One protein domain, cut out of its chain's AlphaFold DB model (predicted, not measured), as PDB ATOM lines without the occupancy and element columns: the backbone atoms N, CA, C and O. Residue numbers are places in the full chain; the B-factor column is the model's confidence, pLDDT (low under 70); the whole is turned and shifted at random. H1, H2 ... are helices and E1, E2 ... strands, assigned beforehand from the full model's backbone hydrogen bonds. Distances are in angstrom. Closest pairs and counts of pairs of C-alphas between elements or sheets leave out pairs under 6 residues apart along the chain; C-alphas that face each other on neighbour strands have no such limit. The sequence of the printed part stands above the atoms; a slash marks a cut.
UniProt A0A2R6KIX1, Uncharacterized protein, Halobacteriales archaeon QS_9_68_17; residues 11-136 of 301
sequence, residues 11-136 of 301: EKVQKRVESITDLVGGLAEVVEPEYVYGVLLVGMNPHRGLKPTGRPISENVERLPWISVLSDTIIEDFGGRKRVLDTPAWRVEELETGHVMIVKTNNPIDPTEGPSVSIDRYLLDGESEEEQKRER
ATOM      1  N   GLU A  11     -14.206 -36.940  23.657       83.38
ATOM      2  CA  GLU A  11     -13.856 -38.257  24.207       83.38
ATOM      3  C   GLU A  11     -15.011 -38.926  24.981       83.38
ATOM      4  O   GLU A  11     -15.252 -40.122  24.843       83.38
ATOM      5  N   LYS A  12     -15.766 -38.163  25.785       85.06
ATOM      6  CA  LYS A  12     -16.924 -38.701  26.519       85.06
ATOM      7  C   LYS A  12     -18.073 -39.059  25.583       85.06
ATOM      8  O   LYS A  12     -18.773 -40.032  25.854       85.06
ATOM      9  N   VAL A  13     -18.281 -38.267  24.529       83.50
ATOM     10  CA  VAL A  13     -19.297 -38.542  23.505       83.50
ATOM     11  C   VAL A  13     -18.925 -39.809  22.740       83.50
ATOM     12  O   VAL A  13     -19.736 -40.727  22.696       83.50
ATOM     13  N   GLN A  14     -17.680 -39.909  22.272       85.38
ATOM     14  CA  GLN A  14     -17.160 -41.079  21.563       85.38
ATOM     15  C   GLN A  14     -17.321 -42.362  22.386       85.38
ATOM     16  O   GLN A  14     -17.941 -43.322  21.937       85.38
ATOM     17  N   LYS A  15     -16.884 -42.348  23.651       89.94
ATOM     18  CA  LYS A  15     -17.035 -43.503  24.547       89.94
ATOM     19  C   LYS A  15     -18.498 -43.911  24.744       89.94
ATOM     20  O   LYS A  15     -18.802 -45.089  24.931       89.94
ATOM     21  N   ARG A  16     -19.416 -42.938  24.758       90.06
ATOM     22  CA  ARG A  16     -20.853 -43.202  24.887       90.06
ATOM     23  C   ARG A  16     -21.424 -43.807  23.610       90.06
ATOM     24  O   ARG A  16     -22.231 -44.721  23.726       90.06
ATOM     25  N   VAL A  17     -21.008 -43.320  22.442       89.38
ATOM     26  CA  VAL A  17     -21.371 -43.907  21.147       89.38
ATOM     27  C   VAL A  17     -20.929 -45.367  21.091       89.38
ATOM     28  O   VAL A  17     -21.783 -46.227  20.909       89.38
ATOM     29  N   GLU A  18     -19.657 -45.651  21.375       92.06
ATOM     30  CA  GLU A  18     -19.110 -47.018  21.402       92.06
ATOM     31  C   GLU A  18     -19.886 -47.924  22.366       92.06
ATOM     32  O   GLU A  18     -20.322 -49.012  22.005       92.06
ATOM     33  N   SER A  19     -20.164 -47.432  23.578       94.31
ATOM     34  CA  SER A  19     -20.939 -48.195  24.567       94.31
ATOM     35  C   SER A  19     -22.359 -48.520  24.089       94.31
ATOM     36  O   SER A  19     -22.897 -49.566  24.444       94.31
ATOM     37  N   ILE A  20     -22.993 -47.622  23.325       93.19
ATOM     38  CA  ILE A  20     -24.331 -47.851  22.766       93.19
ATOM     39  C   ILE A  20     -24.256 -48.861  21.621       93.19
ATOM     40  O   ILE A  20     -25.064 -49.785  21.601       93.19
ATOM     41  N   THR A  21     -23.301 -48.717  20.699       93.81
ATOM     42  CA  THR A  21     -23.153 -49.644  19.567       93.81
ATOM     43  C   THR A  21     -22.829 -51.055  20.043       93.81
ATOM     44  O   THR A  21     -23.462 -52.005  19.596       93.81
ATOM     45  N   ASP A  22     -21.932 -51.195  21.022       95.00
ATOM     46  CA  ASP A  22     -21.546 -52.501  21.563       95.00
ATOM     47  C   ASP A  22     -22.703 -53.149  22.344       95.00
ATOM     48  O   ASP A  22     -22.927 -54.356  22.254       95.00
ATOM     49  N   LEU A  23     -23.493 -52.347  23.073       96.19
ATOM     50  CA  LEU A  23     -24.704 -52.831  23.735       96.19
ATOM     51  C   LEU A  23     -25.739 -53.334  22.721       96.19
ATOM     52  O   LEU A  23     -26.350 -54.375  22.951       96.19
ATOM     53  N   VAL A  24     -25.957 -52.605  21.623       95.94
ATOM     54  CA  VAL A  24     -26.903 -53.014  20.575       95.94
ATOM     55  C   VAL A  24     -26.433 -54.299  19.894       95.94
ATOM     56  O   VAL A  24     -27.242 -55.215  19.759       95.94
ATOM     57  N   GLY A  25     -25.146 -54.402  19.545       95.75
ATOM     58  CA  GLY A  25     -24.561 -55.621  18.981       95.75
ATOM     59  C   GLY A  25     -24.744 -56.829  19.904       95.75
ATOM     60  O   GLY A  25     -25.343 -57.824  19.505       95.75
ATOM     61  N   GLY A  26     -24.361 -56.702  21.179       96.56
ATOM     62  CA  GLY A  26     -24.523 -57.787  22.152       96.56
ATOM     63  C   GLY A  26     -25.986 -58.160  22.425       96.56
ATOM     64  O   GLY A  26     -26.298 -59.324  22.667       96.56
ATOM     65  N   LEU A  27     -26.919 -57.201  22.367       96.62
ATOM     66  CA  LEU A  27     -28.353 -57.503  22.451       96.62
ATOM     67  C   LEU A  27     -28.850 -58.249  21.211       96.62
ATOM     68  O   LEU A  27     -29.661 -59.164  21.350       96.62
ATOM     69  N   ALA A  28     -28.380 -57.878  20.021       96.56
ATOM     70  CA  ALA A  28     -28.758 -58.544  18.785       96.56
ATOM     71  C   ALA A  28     -28.266 -59.998  18.739       96.56
ATOM     72  O   ALA A  28     -29.014 -60.864  18.302       96.56
ATOM     73  N   GLU A  29     -27.078 -60.297  19.268       95.88
ATOM     74  CA  GLU A  29     -26.579 -61.678  19.374       95.88
ATOM     75  C   GLU A  29     -27.413 -62.555  20.318       95.88
ATOM     76  O   GLU A  29     -27.500 -63.764  20.126       95.88
ATOM     77  N   VAL A  30     -28.044 -61.961  21.334       97.06
ATOM     78  CA  VAL A  30     -28.877 -62.694  22.302       97.06
ATOM     79  C   VAL A  30     -30.323 -62.838  21.832       97.06
ATOM     80  O   VAL A  30     -30.967 -63.849  22.111       97.06
ATOM     81  N   VAL A  31     -30.869 -61.799  21.200       97.44
ATOM     82  CA  VAL A  31     -32.283 -61.742  20.796       97.44
ATOM     83  C   VAL A  31     -32.496 -62.299  19.387       97.44
ATOM     84  O   VAL A  31     -33.601 -62.750  19.096       97.44
ATOM     85  N   GLU A  32     -31.465 -62.261  18.540       96.69
ATOM     86  CA  GLU A  32     -31.514 -62.588  17.109       96.69
ATOM     87  C   GLU A  32     -32.690 -61.885  16.398       96.69
ATOM     88  O   GLU A  32     -33.566 -62.533  15.812       96.69
ATOM     89  N   PRO A  33     -32.791 -60.544  16.521       95.81
ATOM     90  CA  PRO A  33     -33.884 -59.793  15.934       95.81
ATOM     91  C   PRO A  33     -33.741 -59.756  14.419       95.81
ATOM     92  O   PRO A  33     -32.662 -59.538  13.879       95.81
ATOM     93  N   GLU A  34     -34.870 -59.849  13.729       94.44
ATOM     94  CA  GLU A  34     -34.859 -59.771  12.276       94.44
ATOM     95  C   GLU A  34     -34.407 -58.393  11.765       94.44
ATOM     96  O   GLU A  34     -33.583 -58.304  10.864       94.44
ATOM     97  N   TYR A  35     -34.902 -57.317  12.384       95.62
ATOM     98  CA  TYR A  35     -34.528 -55.939  12.075       95.62
ATOM     99  C   TYR A  35     -34.476 -55.096  13.352       95.62
ATOM    100  O   TYR A  35     -35.407 -55.121  14.164       95.62
ATOM    101  N   VAL A  36     -33.411 -54.311  13.517       95.38
ATOM    102  CA  VAL A  36     -33.259 -53.326  14.601       95.38
ATOM    103  C   VAL A  36     -33.124 -51.940  14.003       95.38
ATOM    104  O   VAL A  36     -32.349 -51.750  13.072       95.38
ATOM    105  N   TYR A  37     -33.812 -50.963  14.599       90.81
ATOM    106  CA  TYR A  37     -33.647 -49.556  14.263       90.81
ATOM    107  C   TYR A  37     -33.381 -48.694  15.502       90.81
ATOM    108  O   TYR A  37     -34.180 -48.634  16.439       90.81
ATOM    109  N   GLY A  38     -32.233 -48.017  15.509       84.50
ATOM    110  CA  GLY A  38     -31.834 -47.068  16.544       84.50
ATOM    111  C   GLY A  38     -32.332 -45.655  16.246       84.50
ATOM    112  O   GLY A  38     -32.006 -45.082  15.209       84.50
ATOM    113  N   VAL A  39     -33.089 -45.063  17.171       74.44
ATOM    114  CA  VAL A  39     -33.649 -43.713  17.009       74.44
ATOM    115  C   VAL A  39     -33.129 -42.773  18.082       74.44
ATOM    116  O   VAL A  39     -33.219 -43.069  19.273       74.44
ATOM    117  N   LEU A  40     -32.649 -41.603  17.660       70.94
ATOM    118  CA  LEU A  40     -32.531 -40.458  18.549       70.94
ATOM    119  C   LEU A  40     -33.892 -39.783  18.694       70.94
ATOM    120  O   LEU A  40     -34.520 -39.428  17.703       70.94
ATOM    121  N   LEU A  41     -34.338 -39.563  19.930       66.44
ATOM    122  CA  LEU A  41     -35.589 -38.860  20.220       66.44
ATOM    123  C   LEU A  41     -35.412 -37.338  20.073       66.44
ATOM    124  O   LEU A  41     -35.478 -36.602  21.055       66.44
ATOM    125  N   VAL A  42     -35.141 -36.885  18.849       58.00
ATOM    126  CA  VAL A  42     -34.992 -35.471  18.476       58.00
ATOM    127  C   VAL A  42     -36.054 -35.129  17.427       58.00
ATOM    128  O   VAL A  42     -36.217 -35.857  16.452       58.00
ATOM    129  N   GLY A  43     -36.791 -34.034  17.632       53.53
ATOM    130  CA  GLY A  43     -37.876 -33.597  16.743       53.53
ATOM    131  C   GLY A  43     -39.254 -34.202  17.055       53.53
ATOM    132  O   GLY A  43     -39.420 -34.987  17.990       53.53
ATOM    133  N   MET A  44     -40.269 -33.799  16.278       42.47
ATOM    134  CA  MET A  44     -41.680 -34.139  16.528       42.47
ATOM    135  C   MET A  44     -42.050 -35.591  16.196       42.47
ATOM    136  O   MET A  44     -42.987 -36.120  16.792       42.47
ATOM    137  N   ASN A  45     -41.351 -36.241  15.258       64.50
ATOM    138  CA  ASN A  45     -41.696 -37.598  14.822       64.50
ATOM    139  C   ASN A  45     -40.456 -38.444  14.453       64.50
ATOM    140  O   ASN A  45     -40.298 -38.876  13.311       64.50
ATOM    141  N   PRO A  46     -39.552 -38.701  15.416       66.31
ATOM    142  CA  PRO A  46     -38.215 -39.243  15.150       66.31
ATOM    143  C   PRO A  46     -38.211 -40.669  14.568       66.31
ATOM    144  O   PRO A  46     -37.209 -41.109  14.010       66.31
ATOM    145  N   HIS A  47     -39.328 -41.395  14.675       74.25
ATOM    146  CA  HIS A  47     -39.479 -42.769  14.188       74.25
ATOM    147  C   HIS A  47     -40.052 -42.877  12.766       74.25
ATOM    148  O   HIS A  47     -40.117 -43.990  12.238       74.25
ATOM    149  N   ARG A  48     -40.510 -41.769  12.164       77.00
ATOM    150  CA  ARG A  48     -41.118 -41.781  10.824       77.00
ATOM    151  C   ARG A  48     -40.131 -42.353   9.799       77.00
ATOM    152  O   ARG A  48     -38.936 -42.054   9.859       77.00
ATOM    153  N   GLY A  49     -40.637 -43.229   8.933       79.50
ATOM    154  CA  GLY A  49     -39.865 -43.869   7.869       79.50
ATOM    155  C   GLY A  49     -38.915 -44.989   8.307       79.50
ATOM    156  O   GLY A  49     -38.421 -45.713   7.457       79.50
ATOM    157  N   LEU A  50     -38.667 -45.177   9.612       84.94
ATOM    158  CA  LEU A  50     -37.681 -46.153  10.115       84.94
ATOM    159  C   LEU A  50     -38.269 -47.533  10.405       84.94
ATOM    160  O   LEU A  50     -37.552 -48.532  10.439       84.94
ATOM    161  N   LYS A  51     -39.568 -47.571  10.714       87.81
ATOM    162  CA  LYS A  51     -40.271 -48.791  11.091       87.81
ATOM    163  C   LYS A  51     -40.811 -49.471   9.828       87.81
ATOM    164  O   LYS A  51     -41.644 -48.854   9.165       87.81
ATOM    165  N   PRO A  52     -40.461 -50.742   9.573       89.38
ATOM    166  CA  PRO A  52     -40.999 -51.476   8.437       89.38
ATOM    167  C   PRO A  52     -42.521 -51.599   8.532       89.38
ATOM    168  O   PRO A  52     -43.062 -51.955   9.589       89.38
ATOM    169  N   THR A  53     -43.211 -51.316   7.432       89.88
ATOM    170  CA  THR A  53     -44.676 -51.468   7.320       89.88
ATOM    171  C   THR A  53     -45.101 -52.755   6.605       89.88
ATOM    172  O   THR A  53     -46.265 -53.150   6.701       89.88
ATOM    173  N   GLY A  54     -44.155 -53.458   5.979       92.81
ATOM    174  CA  GLY A  54     -44.389 -54.637   5.154       92.81
ATOM    175  C   GLY A  54     -43.098 -55.376   4.788       92.81
ATOM    176  O   GLY A  54     -42.087 -55.258   5.483       92.81
ATOM    177  N   ARG A  55     -43.168 -56.179   3.721       92.00
ATOM    178  CA  ARG A  55     -42.053 -56.947   3.143       92.00
ATOM    179  C   ARG A  55     -41.994 -56.728   1.625       92.00
ATOM    180  O   ARG A  55     -43.077 -56.637   1.043       92.00
ATOM    181  N   PRO A  56     -40.801 -56.771   1.002       92.50
ATOM    182  CA  PRO A  56     -39.465 -56.833   1.624       92.50
ATOM    183  C   PRO A  56     -39.175 -55.583   2.470       92.50
ATOM    184  O   PRO A  56     -39.811 -54.547   2.285       92.50
ATOM    185  N   ILE A  57     -38.308 -55.695   3.482       93.31
ATOM    186  CA  ILE A  57     -38.128 -54.607   4.462       93.31
ATOM    187  C   ILE A  57     -37.587 -53.341   3.793       93.31
ATOM    188  O   ILE A  57     -38.062 -52.260   4.131       93.31
ATOM    189  N   SER A  58     -36.652 -53.479   2.853       90.81
ATOM    190  CA  SER A  58     -36.053 -52.372   2.095       90.81
ATOM    191  C   SER A  58     -37.091 -51.503   1.380       90.81
ATOM    192  O   SER A  58     -37.016 -50.288   1.469       90.81
ATOM    193  N   GLU A  59     -38.117 -52.107   0.778       90.25
ATOM    194  CA  GLU A  59     -39.210 -51.394   0.091       90.25
ATOM    195  C   GLU A  59     -40.252 -50.791   1.052       90.25
ATOM    196  O   GLU A  59     -41.166 -50.087   0.632       90.25
ATOM    197  N   ASN A  60     -40.184 -51.112   2.348       91.25
ATOM    198  CA  ASN A  60     -41.203 -50.737   3.335       91.25
ATOM    199  C   ASN A  60     -40.642 -49.891   4.488       91.25
ATOM    200  O   ASN A  60     -41.294 -49.765   5.537       91.25
ATOM    201  N   VAL A  61     -39.456 -49.316   4.289       87.88
ATOM    202  CA  VAL A  61     -38.847 -48.254   5.096       87.88
ATOM    203  C   VAL A  61     -38.477 -47.099   4.166       87.88
ATOM    204  O   VAL A  61     -38.051 -47.323   3.045       87.88
ATOM    205  N   GLU A  62     -38.642 -45.862   4.623       79.81
ATOM    206  CA  GLU A  62     -38.331 -44.664   3.821       79.81
ATOM    207  C   GLU A  62     -36.865 -44.241   3.997       79.81
ATOM    208  O   GLU A  62     -36.306 -43.527   3.175       79.81
ATOM    209  N   ARG A  63     -36.241 -44.628   5.116       83.69
ATOM    210  CA  ARG A  63     -34.843 -44.304   5.421       83.69
ATOM    211  C   ARG A  63     -34.275 -45.258   6.461       83.69
ATOM    212  O   ARG A  63     -35.006 -45.827   7.275       83.69
ATOM    213  N   LEU A  64     -32.954 -45.359   6.512       87.44
ATOM    214  CA  LEU A  64     -32.255 -46.128   7.529       87.44
ATOM    215  C   LEU A  64     -32.018 -45.310   8.815       87.44
ATOM    216  O   LEU A  64     -31.779 -44.096   8.781       87.44
ATOM    217  N   PRO A  65     -32.040 -45.966   9.983       89.44
ATOM    218  CA  PRO A  65     -31.706 -45.372  11.277       89.44
ATOM    219  C   PRO A  65     -30.194 -45.155  11.438       89.44
ATOM    220  O   PRO A  65     -29.395 -45.677  10.665       89.44
ATOM    221  N   TRP A  66     -29.783 -44.437  12.493       89.31
ATOM    222  CA  TRP A  66     -28.356 -44.274  12.818       89.31
ATOM    223  C   TRP A  66     -27.650 -45.619  13.057       89.31
ATOM    224  O   TRP A  66     -26.531 -45.813  12.587       89.31
ATOM    225  N   ILE A  67     -28.318 -46.541  13.760       94.50
ATOM    226  CA  ILE A  67     -27.873 -47.926  13.953       94.50
ATOM    227  C   ILE A  67     -28.937 -48.854  13.377       94.50
ATOM    228  O   ILE A  67     -30.092 -48.788  13.807       94.50
ATOM    229  N   SER A  68     -28.531 -49.731  12.464       95.88
ATOM    230  CA  SER A  68     -29.345 -50.828  11.938       95.88
ATOM    231  C   SER A  68     -28.710 -52.163  12.305       95.88
ATOM    232  O   SER A  68     -27.487 -52.276  12.294       95.88
ATOM    233  N   VAL A  69     -29.522 -53.182  12.588       98.00
ATOM    234  CA  VAL A  69     -29.058 -54.579  12.594       98.00
ATOM    235  C   VAL A  69     -29.970 -55.384  11.689       98.00
ATOM    236  O   VAL A  69     -31.190 -55.324  11.850       98.00
ATOM    237  N   LEU A  70     -29.371 -56.099  10.742       97.94
ATOM    238  CA  LEU A  70     -30.059 -56.895   9.735       97.94
ATOM    239  C   LEU A  70     -29.769 -58.375   9.978       97.94
ATOM    240  O   LEU A  70     -28.601 -58.760  10.064       97.94
ATOM    241  N   SER A  71     -30.803 -59.206  10.085       97.00
ATOM    242  CA  SER A  71     -30.622 -60.658  10.105       97.00
ATOM    243  C   SER A  71     -30.254 -61.201   8.727       97.00
ATOM    244  O   SER A  71     -30.574 -60.615   7.693       97.00
ATOM    245  N   ASP A  72     -29.665 -62.397   8.711       92.81
ATOM    246  CA  ASP A  72     -29.339 -63.116   7.475       92.81
ATOM    247  C   ASP A  72     -30.548 -63.282   6.536       92.81
ATOM    248  O   ASP A  72     -30.415 -63.233   5.319       92.81
ATOM    249  N   THR A  73     -31.755 -63.399   7.099       92.00
ATOM    250  CA  THR A  73     -32.992 -63.585   6.330       92.00
ATOM    251  C   THR A  73     -33.454 -62.348   5.570       92.00
ATOM    252  O   THR A  73     -34.215 -62.505   4.621       92.00
ATOM    253  N   ILE A  74     -33.045 -61.143   5.981       95.06
ATOM    254  CA  ILE A  74     -33.471 -59.888   5.341       95.06
ATOM    255  C   ILE A  74     -32.344 -59.177   4.614       95.06
ATOM    256  O   ILE A  74     -32.598 -58.231   3.889       95.06
ATOM    257  N   ILE A  75     -31.099 -59.617   4.783       96.50
ATOM    258  CA  ILE A  75     -29.948 -59.056   4.070       96.50
ATOM    259  C   ILE A  75     -30.148 -59.091   2.544       96.50
ATOM    260  O   ILE A  75     -29.702 -58.181   1.846       96.50
ATOM    261  N   GLU A  76     -30.848 -60.101   2.024       93.50
ATOM    262  CA  GLU A  76     -31.203 -60.188   0.602       93.50
ATOM    263  C   GLU A  76     -32.152 -59.064   0.152       93.50
ATOM    264  O   GLU A  76     -32.019 -58.594  -0.975       93.50
ATOM    265  N   ASP A  77     -33.026 -58.559   1.035       94.88
ATOM    266  CA  ASP A  77     -33.895 -57.408   0.742       94.88
ATOM    267  C   ASP A  77     -33.055 -56.151   0.425       94.88
ATOM    268  O   ASP A  77     -33.487 -55.294  -0.339       94.88
ATOM    269  N   PHE A  78     -31.837 -56.055   0.970       96.12
ATOM    270  CA  PHE A  78     -30.918 -54.917   0.822       96.12
ATOM    271  C   PHE A  78     -29.796 -55.178  -0.199       96.12
ATOM    272  O   PHE A  78     -28.680 -54.665  -0.074       96.12
ATOM    273  N   GLY A  79     -30.057 -56.022  -1.202       93.12
ATOM    274  CA  GLY A  79     -29.113 -56.316  -2.287       93.12
ATOM    275  C   GLY A  79     -28.018 -57.327  -1.929       93.12
ATOM    276  O   GLY A  79     -27.010 -57.429  -2.636       93.12
ATOM    277  N   GLY A  80     -28.217 -58.089  -0.852       96.19
ATOM    278  CA  GLY A  80     -27.410 -59.250  -0.496       96.19
ATOM    279  C   GLY A  80     -26.211 -58.949   0.405       96.19
ATOM    280  O   GLY A  80     -25.756 -57.817   0.579       96.19
ATOM    281  N   ARG A  81     -25.655 -60.019   0.980       97.00
ATOM    282  CA  ARG A  81     -24.663 -59.949   2.070       97.00
ATOM    283  C   ARG A  81     -23.419 -59.140   1.739       97.00
ATOM    284  O   ARG A  81     -22.964 -58.358   2.567       97.00
ATOM    285  N   LYS A  82     -22.875 -59.315   0.533       96.75
ATOM    286  CA  LYS A  82     -21.698 -58.557   0.100       96.75
ATOM    287  C   LYS A  82     -21.991 -57.056   0.100       96.75
ATOM    288  O   LYS A  82     -21.212 -56.299   0.659       96.75
ATOM    289  N   ARG A  83     -23.121 -56.644  -0.484       96.00
ATOM    290  CA  ARG A  83     -23.511 -55.234  -0.570       96.00
ATOM    291  C   ARG A  83     -23.655 -54.624   0.819       96.00
ATOM    292  O   ARG A  83     -23.078 -53.579   1.078       96.00
ATOM    293  N   VAL A  84     -24.359 -55.323   1.709       97.56
ATOM    294  CA  VAL A  84     -24.562 -54.906   3.098       97.56
ATOM    295  C   VAL A  84     -23.231 -54.750   3.848       97.56
ATOM    296  O   VAL A  84     -23.038 -53.743   4.525       97.56
ATOM    297  N   LEU A  85     -22.291 -55.687   3.700       97.62
ATOM    298  CA  LEU A  85     -20.960 -55.593   4.319       97.62
ATOM    299  C   LEU A  85     -20.088 -54.479   3.723       97.62
ATOM    300  O   LEU A  85     -19.335 -53.843   4.453       97.62
ATOM    301  N   ASP A  86     -20.231 -54.221   2.424       96.38
ATOM    302  CA  ASP A  86     -19.535 -53.154   1.699       96.38
ATOM    303  C   ASP A  86     -20.229 -51.782   1.869       96.38
ATOM    304  O   ASP A  86     -19.892 -50.834   1.168       96.38
ATOM    305  N   THR A  87     -21.216 -51.648   2.766       95.69
ATOM    306  CA  THR A  87     -21.924 -50.372   2.966       95.69
ATOM    307  C   THR A  87     -20.938 -49.276   3.392       95.69
ATOM    308  O   THR A  87     -20.211 -49.474   4.368       95.69
ATOM    309  N   PRO A  88     -20.961 -48.086   2.762       90.25
ATOM    310  CA  PRO A  88     -20.044 -46.984   3.065       90.25
ATOM    311  C   PRO A  88     -20.360 -46.267   4.382       90.25
ATOM    312  O   PRO A  88     -20.392 -45.047   4.412       90.25
ATOM    313  N   ALA A  89     -20.632 -46.975   5.474       92.25
ATOM    314  CA  ALA A  89     -20.949 -46.401   6.780       92.25
ATOM    315  C   ALA A  89     -19.690 -46.204   7.649       92.25
ATOM    316  O   ALA A  89     -18.611 -46.696   7.325       92.25
ATOM    317  N   TRP A  90     -19.821 -45.516   8.789       92.50
ATOM    318  CA  TRP A  90     -18.719 -45.386   9.753       92.50
ATOM    319  C   TRP A  90     -18.267 -46.740  10.323       92.50
ATOM    320  O   TRP A  90     -17.070 -46.985  10.469       92.50
ATOM    321  N   ARG A  91     -19.218 -47.630  10.635       94.38
ATOM    322  CA  ARG A  91     -18.934 -48.998  11.095       94.38
ATOM    323  C   ARG A  91     -19.919 -49.967  10.460       94.38
ATOM    324  O   ARG A  91     -21.128 -49.774  10.563       94.38
ATOM    325  N   VAL A  92     -19.388 -51.028   9.863       97.31
ATOM    326  CA  VAL A  92     -20.142 -52.206   9.427       97.31
ATOM    327  C   VAL A  92     -19.473 -53.425  10.038       97.31
ATOM    328  O   VAL A  92     -18.254 -53.573   9.954       97.31
ATOM    329  N   GLU A  93     -20.253 -54.268  10.700       97.00
ATOM    330  CA  GLU A  93     -19.733 -55.410  11.443       97.00
ATOM    331  C   GLU A  93     -20.663 -56.609  11.317       97.00
ATOM    332  O   GLU A  93     -21.866 -56.506  11.558       97.00
ATOM    333  N   GLU A  94     -20.088 -57.756  10.970       97.75
ATOM    334  CA  GLU A  94     -20.775 -59.038  11.062       97.75
ATOM    335  C   GLU A  94     -20.675 -59.570  12.496       97.75
ATOM    336  O   GLU A  94     -19.577 -59.716  13.035       97.75
ATOM    337  N   LEU A  95     -21.825 -59.854  13.105       96.75
ATOM    338  CA  LEU A  95     -21.942 -60.433  14.443       96.75
ATOM    339  C   LEU A  95     -21.794 -61.962  14.387       96.75
ATOM    340  O   LEU A  95     -21.974 -62.570  13.329       96.75
ATOM    341  N   GLU A  96     -21.542 -62.621  15.524       94.31
ATOM    342  CA  GLU A  96     -21.317 -64.081  15.555       94.31
ATOM    343  C   GLU A  96     -22.511 -64.895  15.021       94.31
ATOM    344  O   GLU A  96     -22.351 -66.000  14.497       94.31
ATOM    345  N   THR A  97     -23.716 -64.333  15.123       94.44
ATOM    346  CA  THR A  97     -24.974 -64.922  14.646       94.44
ATOM    347  C   THR A  97     -25.201 -64.744  13.140       94.44
ATOM    348  O   THR A  97     -26.236 -65.162  12.626       94.44
ATOM    349  N   GLY A  98     -24.275 -64.103  12.421       95.12
ATOM    350  CA  GLY A  98     -24.401 -63.789  10.994       95.12
ATOM    351  C   GLY A  98     -25.293 -62.584  10.690       95.12
ATOM    352  O   GLY A  98     -25.542 -62.301   9.519       95.12
ATOM    353  N   HIS A  99     -25.774 -61.876  11.717       98.00
ATOM    354  CA  HIS A  99     -26.402 -60.568  11.548       98.00
ATOM    355  C   HIS A  99     -25.342 -59.539  11.148       98.00
ATOM    356  O   HIS A  99     -24.181 -59.665  11.537       98.00
ATOM    357  N   VAL A 100     -25.740 -58.488  10.437       98.50
ATOM    358  CA  VAL A 100     -24.854 -57.354  10.145       98.50
ATOM    359  C   VAL A 100     -25.362 -56.109  10.853       98.50
ATOM    360  O   VAL A 100     -26.506 -55.696  10.662       98.50
ATOM    361  N   MET A 101     -24.504 -55.509  11.675       98.06
ATOM    362  CA  MET A 101     -24.728 -54.206  12.289       98.06
ATOM    363  C   MET A 101     -24.111 -53.110  11.420       98.06
ATOM    364  O   MET A 101     -22.952 -53.198  11.020       98.06
ATOM    365  N   ILE A 102     -24.878 -52.051  11.179       97.50
ATOM    366  CA  ILE A 102     -24.472 -50.875  10.406       97.50
ATOM    367  C   ILE A 102     -24.667 -49.644  11.282       97.50
ATOM    368  O   ILE A 102     -25.757 -49.418  11.807       97.50
ATOM    369  N   VAL A 103     -23.625 -48.828  11.417       95.31
ATOM    370  CA  VAL A 103     -23.654 -47.554  12.139       95.31
ATOM    371  C   VAL A 103     -23.279 -46.443  11.168       95.31
ATOM    372  O   VAL A 103     -22.131 -46.382  10.724       95.31
ATOM    373  N   LYS A 104     -24.240 -45.566  10.837       90.19
ATOM    374  CA  LYS A 104     -24.080 -44.557   9.772       90.19
ATOM    375  C   LYS A 104     -22.859 -43.666  10.007       90.19
ATOM    376  O   LYS A 104     -22.012 -43.533   9.134       90.19
ATOM    377  N   THR A 105     -22.773 -43.073  11.194       87.25
ATOM    378  CA  THR A 105     -21.791 -42.039  11.551       87.25
ATOM    379  C   THR A 105     -21.202 -42.282  12.939       87.25
ATOM    380  O   THR A 105     -21.813 -42.958  13.769       87.25
ATOM    381  N   ASN A 106     -20.045 -41.683  13.230       85.94
ATOM    382  CA  ASN A 106     -19.384 -41.801  14.538       85.94
ATOM    383  C   ASN A 106     -20.082 -41.036  15.677       85.94
ATOM    384  O   ASN A 106     -19.777 -41.242  16.850       85.94
ATOM    385  N   ASN A 107     -21.021 -40.151  15.351       82.94
ATOM    386  CA  ASN A 107     -21.882 -39.453  16.294       82.94
ATOM    387  C   ASN A 107     -23.215 -39.141  15.594       82.94
ATOM    388  O   ASN A 107     -23.207 -38.637  14.473       82.94
ATOM    389  N   PRO A 108     -24.364 -39.427  16.221       74.88
ATOM    390  CA  PRO A 108     -25.655 -39.246  15.569       74.88
ATOM    391  C   PRO A 108     -26.192 -37.808  15.556       74.88
ATOM    392  O   PRO A 108     -27.227 -37.578  14.942       74.88
ATOM    393  N   ILE A 109     -25.551 -36.863  16.257       73.88
ATOM    394  CA  ILE A 109     -25.976 -35.448  16.305       73.88
ATOM    395  C   ILE A 109     -24.980 -34.541  15.578       73.88
ATOM    396  O   ILE A 109     -25.386 -33.704  14.787       73.88
ATOM    397  N   ASP A 110     -23.688 -34.707  15.859       71.69
ATOM    398  CA  ASP A 110     -22.606 -33.877  15.308       71.69
ATOM    399  C   ASP A 110     -21.459 -34.795  14.844       71.69
ATOM    400  O   ASP A 110     -20.498 -35.026  15.595       71.69
ATOM    401  N   PRO A 111     -21.634 -35.473  13.694       72.69
ATOM    402  CA  PRO A 111     -20.666 -36.427  13.171       72.69
ATOM    403  C   PRO A 111     -19.409 -35.729  12.658       72.69
ATOM    404  O   PRO A 111     -19.479 -34.776  11.892       72.69
ATOM    405  N   THR A 112     -18.241 -36.264  13.013       71.38
ATOM    406  CA  THR A 112     -16.969 -35.878  12.372       71.38
ATOM    407  C   THR A 112     -16.504 -36.908  11.350       71.38
ATOM    408  O   THR A 112     -15.617 -36.623  10.553       71.38
ATOM    409  N   GLU A 113     -17.070 -38.114  11.399       72.75
ATOM    410  CA  GLU A 113     -16.830 -39.205  10.462       72.75
ATOM    411  C   GLU A 113     -18.173 -39.835  10.088       72.75
ATOM    412  O   GLU A 113     -19.061 -40.023  10.929       72.75
ATOM    413  N   GLY A 114     -18.326 -40.167   8.813       75.38
ATOM    414  CA  GLY A 114     -19.585 -40.632   8.259       75.38
ATOM    415  C   GLY A 114     -19.427 -41.132   6.832       75.38
ATOM    416  O   GLY A 114     -18.301 -41.234   6.331       75.38
ATOM    417  N   PRO A 115     -20.549 -41.466   6.187       79.00
ATOM    418  CA  PRO A 115     -20.519 -42.088   4.888       79.00
ATOM    419  C   PRO A 115     -20.104 -41.084   3.807       79.00
ATOM    420  O   PRO A 115     -20.480 -39.915   3.847       79.00
ATOM    421  N   SER A 116     -19.322 -41.541   2.826       69.56
ATOM    422  CA  SER A 116     -18.897 -40.686   1.701       69.56
ATOM    423  C   SER A 116     -20.006 -40.442   0.664       69.56
ATOM    424  O   SER A 116     -19.888 -39.541  -0.170       69.56
ATOM    425  N   VAL A 117     -21.081 -41.228   0.738       76.88
ATOM    426  CA  VAL A 117     -22.270 -41.203  -0.126       76.88
ATOM    427  C   VAL A 117     -23.529 -41.470   0.715       76.88
ATOM    428  O   VAL A 117     -23.424 -41.794   1.899       76.88
ATOM    429  N   SER A 118     -24.726 -41.354   0.139       82.62
ATOM    430  CA  SER A 118     -25.964 -41.692   0.848       82.62
ATOM    431  C   SER A 118     -26.081 -43.202   1.027       82.62
ATOM    432  O   SER A 118     -26.175 -43.962   0.060       82.62
ATOM    433  N   ILE A 119     -26.113 -43.653   2.283       88.56
ATOM    434  CA  ILE A 119     -26.318 -45.078   2.556       88.56
ATOM    435  C   ILE A 119     -27.763 -45.516   2.329       88.56
ATOM    436  O   ILE A 119     -27.997 -46.701   2.124       88.56
ATOM    437  N   ASP A 120     -28.714 -44.580   2.387       85.88
ATOM    438  CA  ASP A 120     -30.120 -44.856   2.097       85.88
ATOM    439  C   ASP A 120     -30.253 -45.204   0.611       85.88
ATOM    440  O   ASP A 120     -30.685 -46.305   0.293       85.88
ATOM    441  N   ARG A 121     -29.688 -44.377  -0.279       85.25
ATOM    442  CA  ARG A 121     -29.622 -44.678  -1.720       85.25
ATOM    443  C   ARG A 121     -28.822 -45.940  -2.028       85.25
ATOM    444  O   ARG A 121     -29.166 -46.732  -2.901       85.25
ATOM    445  N   TYR A 122     -27.762 -46.190  -1.260       89.56
ATOM    446  CA  TYR A 122     -26.984 -47.411  -1.423       89.56
ATOM    447  C   TYR A 122     -27.778 -48.667  -1.017       89.56
ATOM    448  O   TYR A 122     -27.775 -49.658  -1.739       89.56
ATOM    449  N   LEU A 123     -28.462 -48.691   0.124       93.88
ATOM    450  CA  LEU A 123     -29.100 -49.921   0.614       93.88
ATOM    451  C   LEU A 123     -30.562 -50.091   0.199       93.88
ATOM    452  O   LEU A 123     -31.004 -51.233   0.087       93.88
ATOM    453  N   LEU A 124     -31.295 -49.000  -0.003       90.44
ATOM    454  CA  LEU A 124     -32.712 -49.014  -0.367       90.44
ATOM    455  C   LEU A 124     -32.886 -48.935  -1.886       90.44
ATOM    456  O   LEU A 124     -33.594 -49.764  -2.450       90.44
ATOM    457  N   ASP A 125     -32.154 -48.034  -2.547       87.75
ATOM    458  CA  ASP A 125     -32.326 -47.779  -3.990       87.75
ATOM    459  C   ASP A 125     -31.364 -48.610  -4.859       87.75
ATOM    460  O   ASP A 125     -31.523 -48.726  -6.073       87.75
ATOM    461  N   GLY A 126     -30.361 -49.244  -4.242       88.50
ATOM    462  CA  GLY A 126     -29.423 -50.134  -4.929       88.50
ATOM    463  C   GLY A 126     -28.300 -49.423  -5.691       88.50
ATOM    464  O   GLY A 126     -27.507 -50.089  -6.363       88.50
ATOM    465  N   GLU A 127     -28.145 -48.110  -5.523       86.19
ATOM    466  CA  GLU A 127     -27.115 -47.314  -6.196       86.19
ATOM    467  C   GLU A 127     -25.710 -47.601  -5.670       86.19
ATOM    468  O   GLU A 127     -25.464 -47.637  -4.464       86.19
ATOM    469  N   SER A 128     -24.742 -47.804  -6.550       89.38
ATOM    470  CA  SER A 128     -23.348 -47.990  -6.152       89.38
ATOM    471  C   SER A 128     -22.712 -46.701  -5.622       89.38
ATOM    472  O   SER A 128     -23.109 -45.586  -5.960       89.38
ATOM    473  N   GLU A 129     -21.648 -46.848  -4.826       83.81
ATOM    474  CA  GLU A 129     -20.819 -45.700  -4.444       83.81
ATOM    475  C   GLU A 129     -20.263 -44.955  -5.656       83.81
ATOM    476  O   GLU A 129     -20.097 -43.743  -5.598       83.81
ATOM    477  N   GLU A 130     -19.925 -45.672  -6.731       82.88
ATOM    478  CA  GLU A 130     -19.372 -45.065  -7.939       82.88
ATOM    479  C   GLU A 130     -20.410 -44.216  -8.668       82.88
ATOM    480  O   GLU A 130     -20.065 -43.133  -9.121       82.88
ATOM    481  N   GLU A 131     -21.657 -44.680  -8.763       76.94
ATOM    482  CA  GLU A 131     -22.763 -43.908  -9.347       76.94
ATOM    483  C   GLU A 131     -23.012 -42.635  -8.539       76.94
ATOM    484  O   GLU A 131     -22.932 -41.544  -9.094       76.94
ATOM    485  N   GLN A 132     -23.144 -42.742  -7.216       78.38
ATOM    486  CA  GLN A 132     -23.331 -41.569  -6.358       78.38
ATOM    487  C   GLN A 132     -22.123 -40.621  -6.365       78.38
ATOM    488  O   GLN A 132     -22.275 -39.407  -6.246       78.38
ATOM    489  N   LYS A 133     -20.899 -41.148  -6.484       69.31
ATOM    490  CA  LYS A 133     -19.688 -40.322  -6.616       69.31
ATOM    491  C   LYS A 133     -19.604 -39.640  -7.978       69.31
ATOM    492  O   LYS A 133     -19.090 -38.529  -8.014       69.31
ATOM    493  N   ARG A 134     -20.094 -40.269  -9.052       68.19
ATOM    494  CA  ARG A 134     -20.219 -39.633 -10.372       68.19
ATOM    495  C   ARG A 134     -21.244 -38.507 -10.331       68.19
ATOM    496  O   ARG A 134     -20.891 -37.387 -10.651       68.19
ATOM    497  N   GLU A 135     -22.425 -38.747  -9.766       62.41
ATOM    498  CA  GLU A 135     -23.407 -37.675  -9.555       62.41
ATOM    499  C   GLU A 135     -22.853 -36.528  -8.694       62.41
ATOM    500  O   GLU A 135     -23.180 -35.366  -8.910       62.41
ATOM    501  N   ARG A 136     -21.996 -36.832  -7.704       55.00
ATOM    502  CA  ARG A 136     -21.285 -35.794  -6.939       55.00
ATOM    503  C   ARG A 136     -20.186 -35.090  -7.737       55.00
ATOM    504  O   ARG A 136     -19.878 -33.958  -7.398       55.00
TER     505      ARG A 136
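What this domain is: This is residues 11 to 136 of the 301 residues of an uncharacterized protein of Halobacteriales archaeon QS_9_68_17 (UniProt A0A2R6KIX1). A small sheet of four short strands has one long helix, H1, packed along one of its faces, while the short helices H2, H3 and H4 cluster apart from H1 and H5 lies at the far end. A long loop, residues 38 to 66, joins E1 to E2. The 126 printed residues hold five helices and four strands, H1 E1 E2 H2 H3 E3 E4 H4 H5; the sheet, E1 E2 E4 E3, is antiparallel. The class is mixed, with 58 residues, under half, in named elements; the whole is compact, radius of gyration of the C-alphas 14.1 A, spanning 37 by 34 by 31 A.

Where its parts are: The strands are E1, residues 35 to 37, E2, 67 to 70, E4, 100 to 103, and E3, 91 to 94, 10.2 A long. H1, residues 11 to 31, measures 30.0 A from C-alpha 11 at (-13.856, -38.257, 24.207). H2 is 75 to 78, H3 81 to 85, H4 119 to 123 and H5 129 to 136, ending at (-21.285, -35.794, -6.939).

How they stand to each other: Hairpin E1 and E2 has N 36 and O 69 at 3.0 A; E2 and E4 have N 102 and O 68 at 2.8 A; hairpin E3 and E4 has N 101 and O 93 at 2.8 A. H1 is on the sheet, over E2 and E4, at a height over the sheet of 9.9 A, and the closest C-alphas of H1 and E4 are those of Gly 25 and Met 101, 6.8 A apart; H1 and the sheet are two layers, a helix on one face of a sheet. E2, H2 H3, E3 form a split strand-helix-strand unit, E4 between its strands, with a right-handed crossover. H2 and H3 only graze the sheet. In H1, H3, H4 and H5 every O i to N i+4 pair is within hydrogen-bond range.

The domain as a whole: The printed part has no cut; C-alphas Val 30 and Arg 134 are farthest apart, 40.9 A. Links E1 to E2 and E4 to H4 are long. Residues 41 to 46, 116 and 133 to 136 have pLDDT under 70.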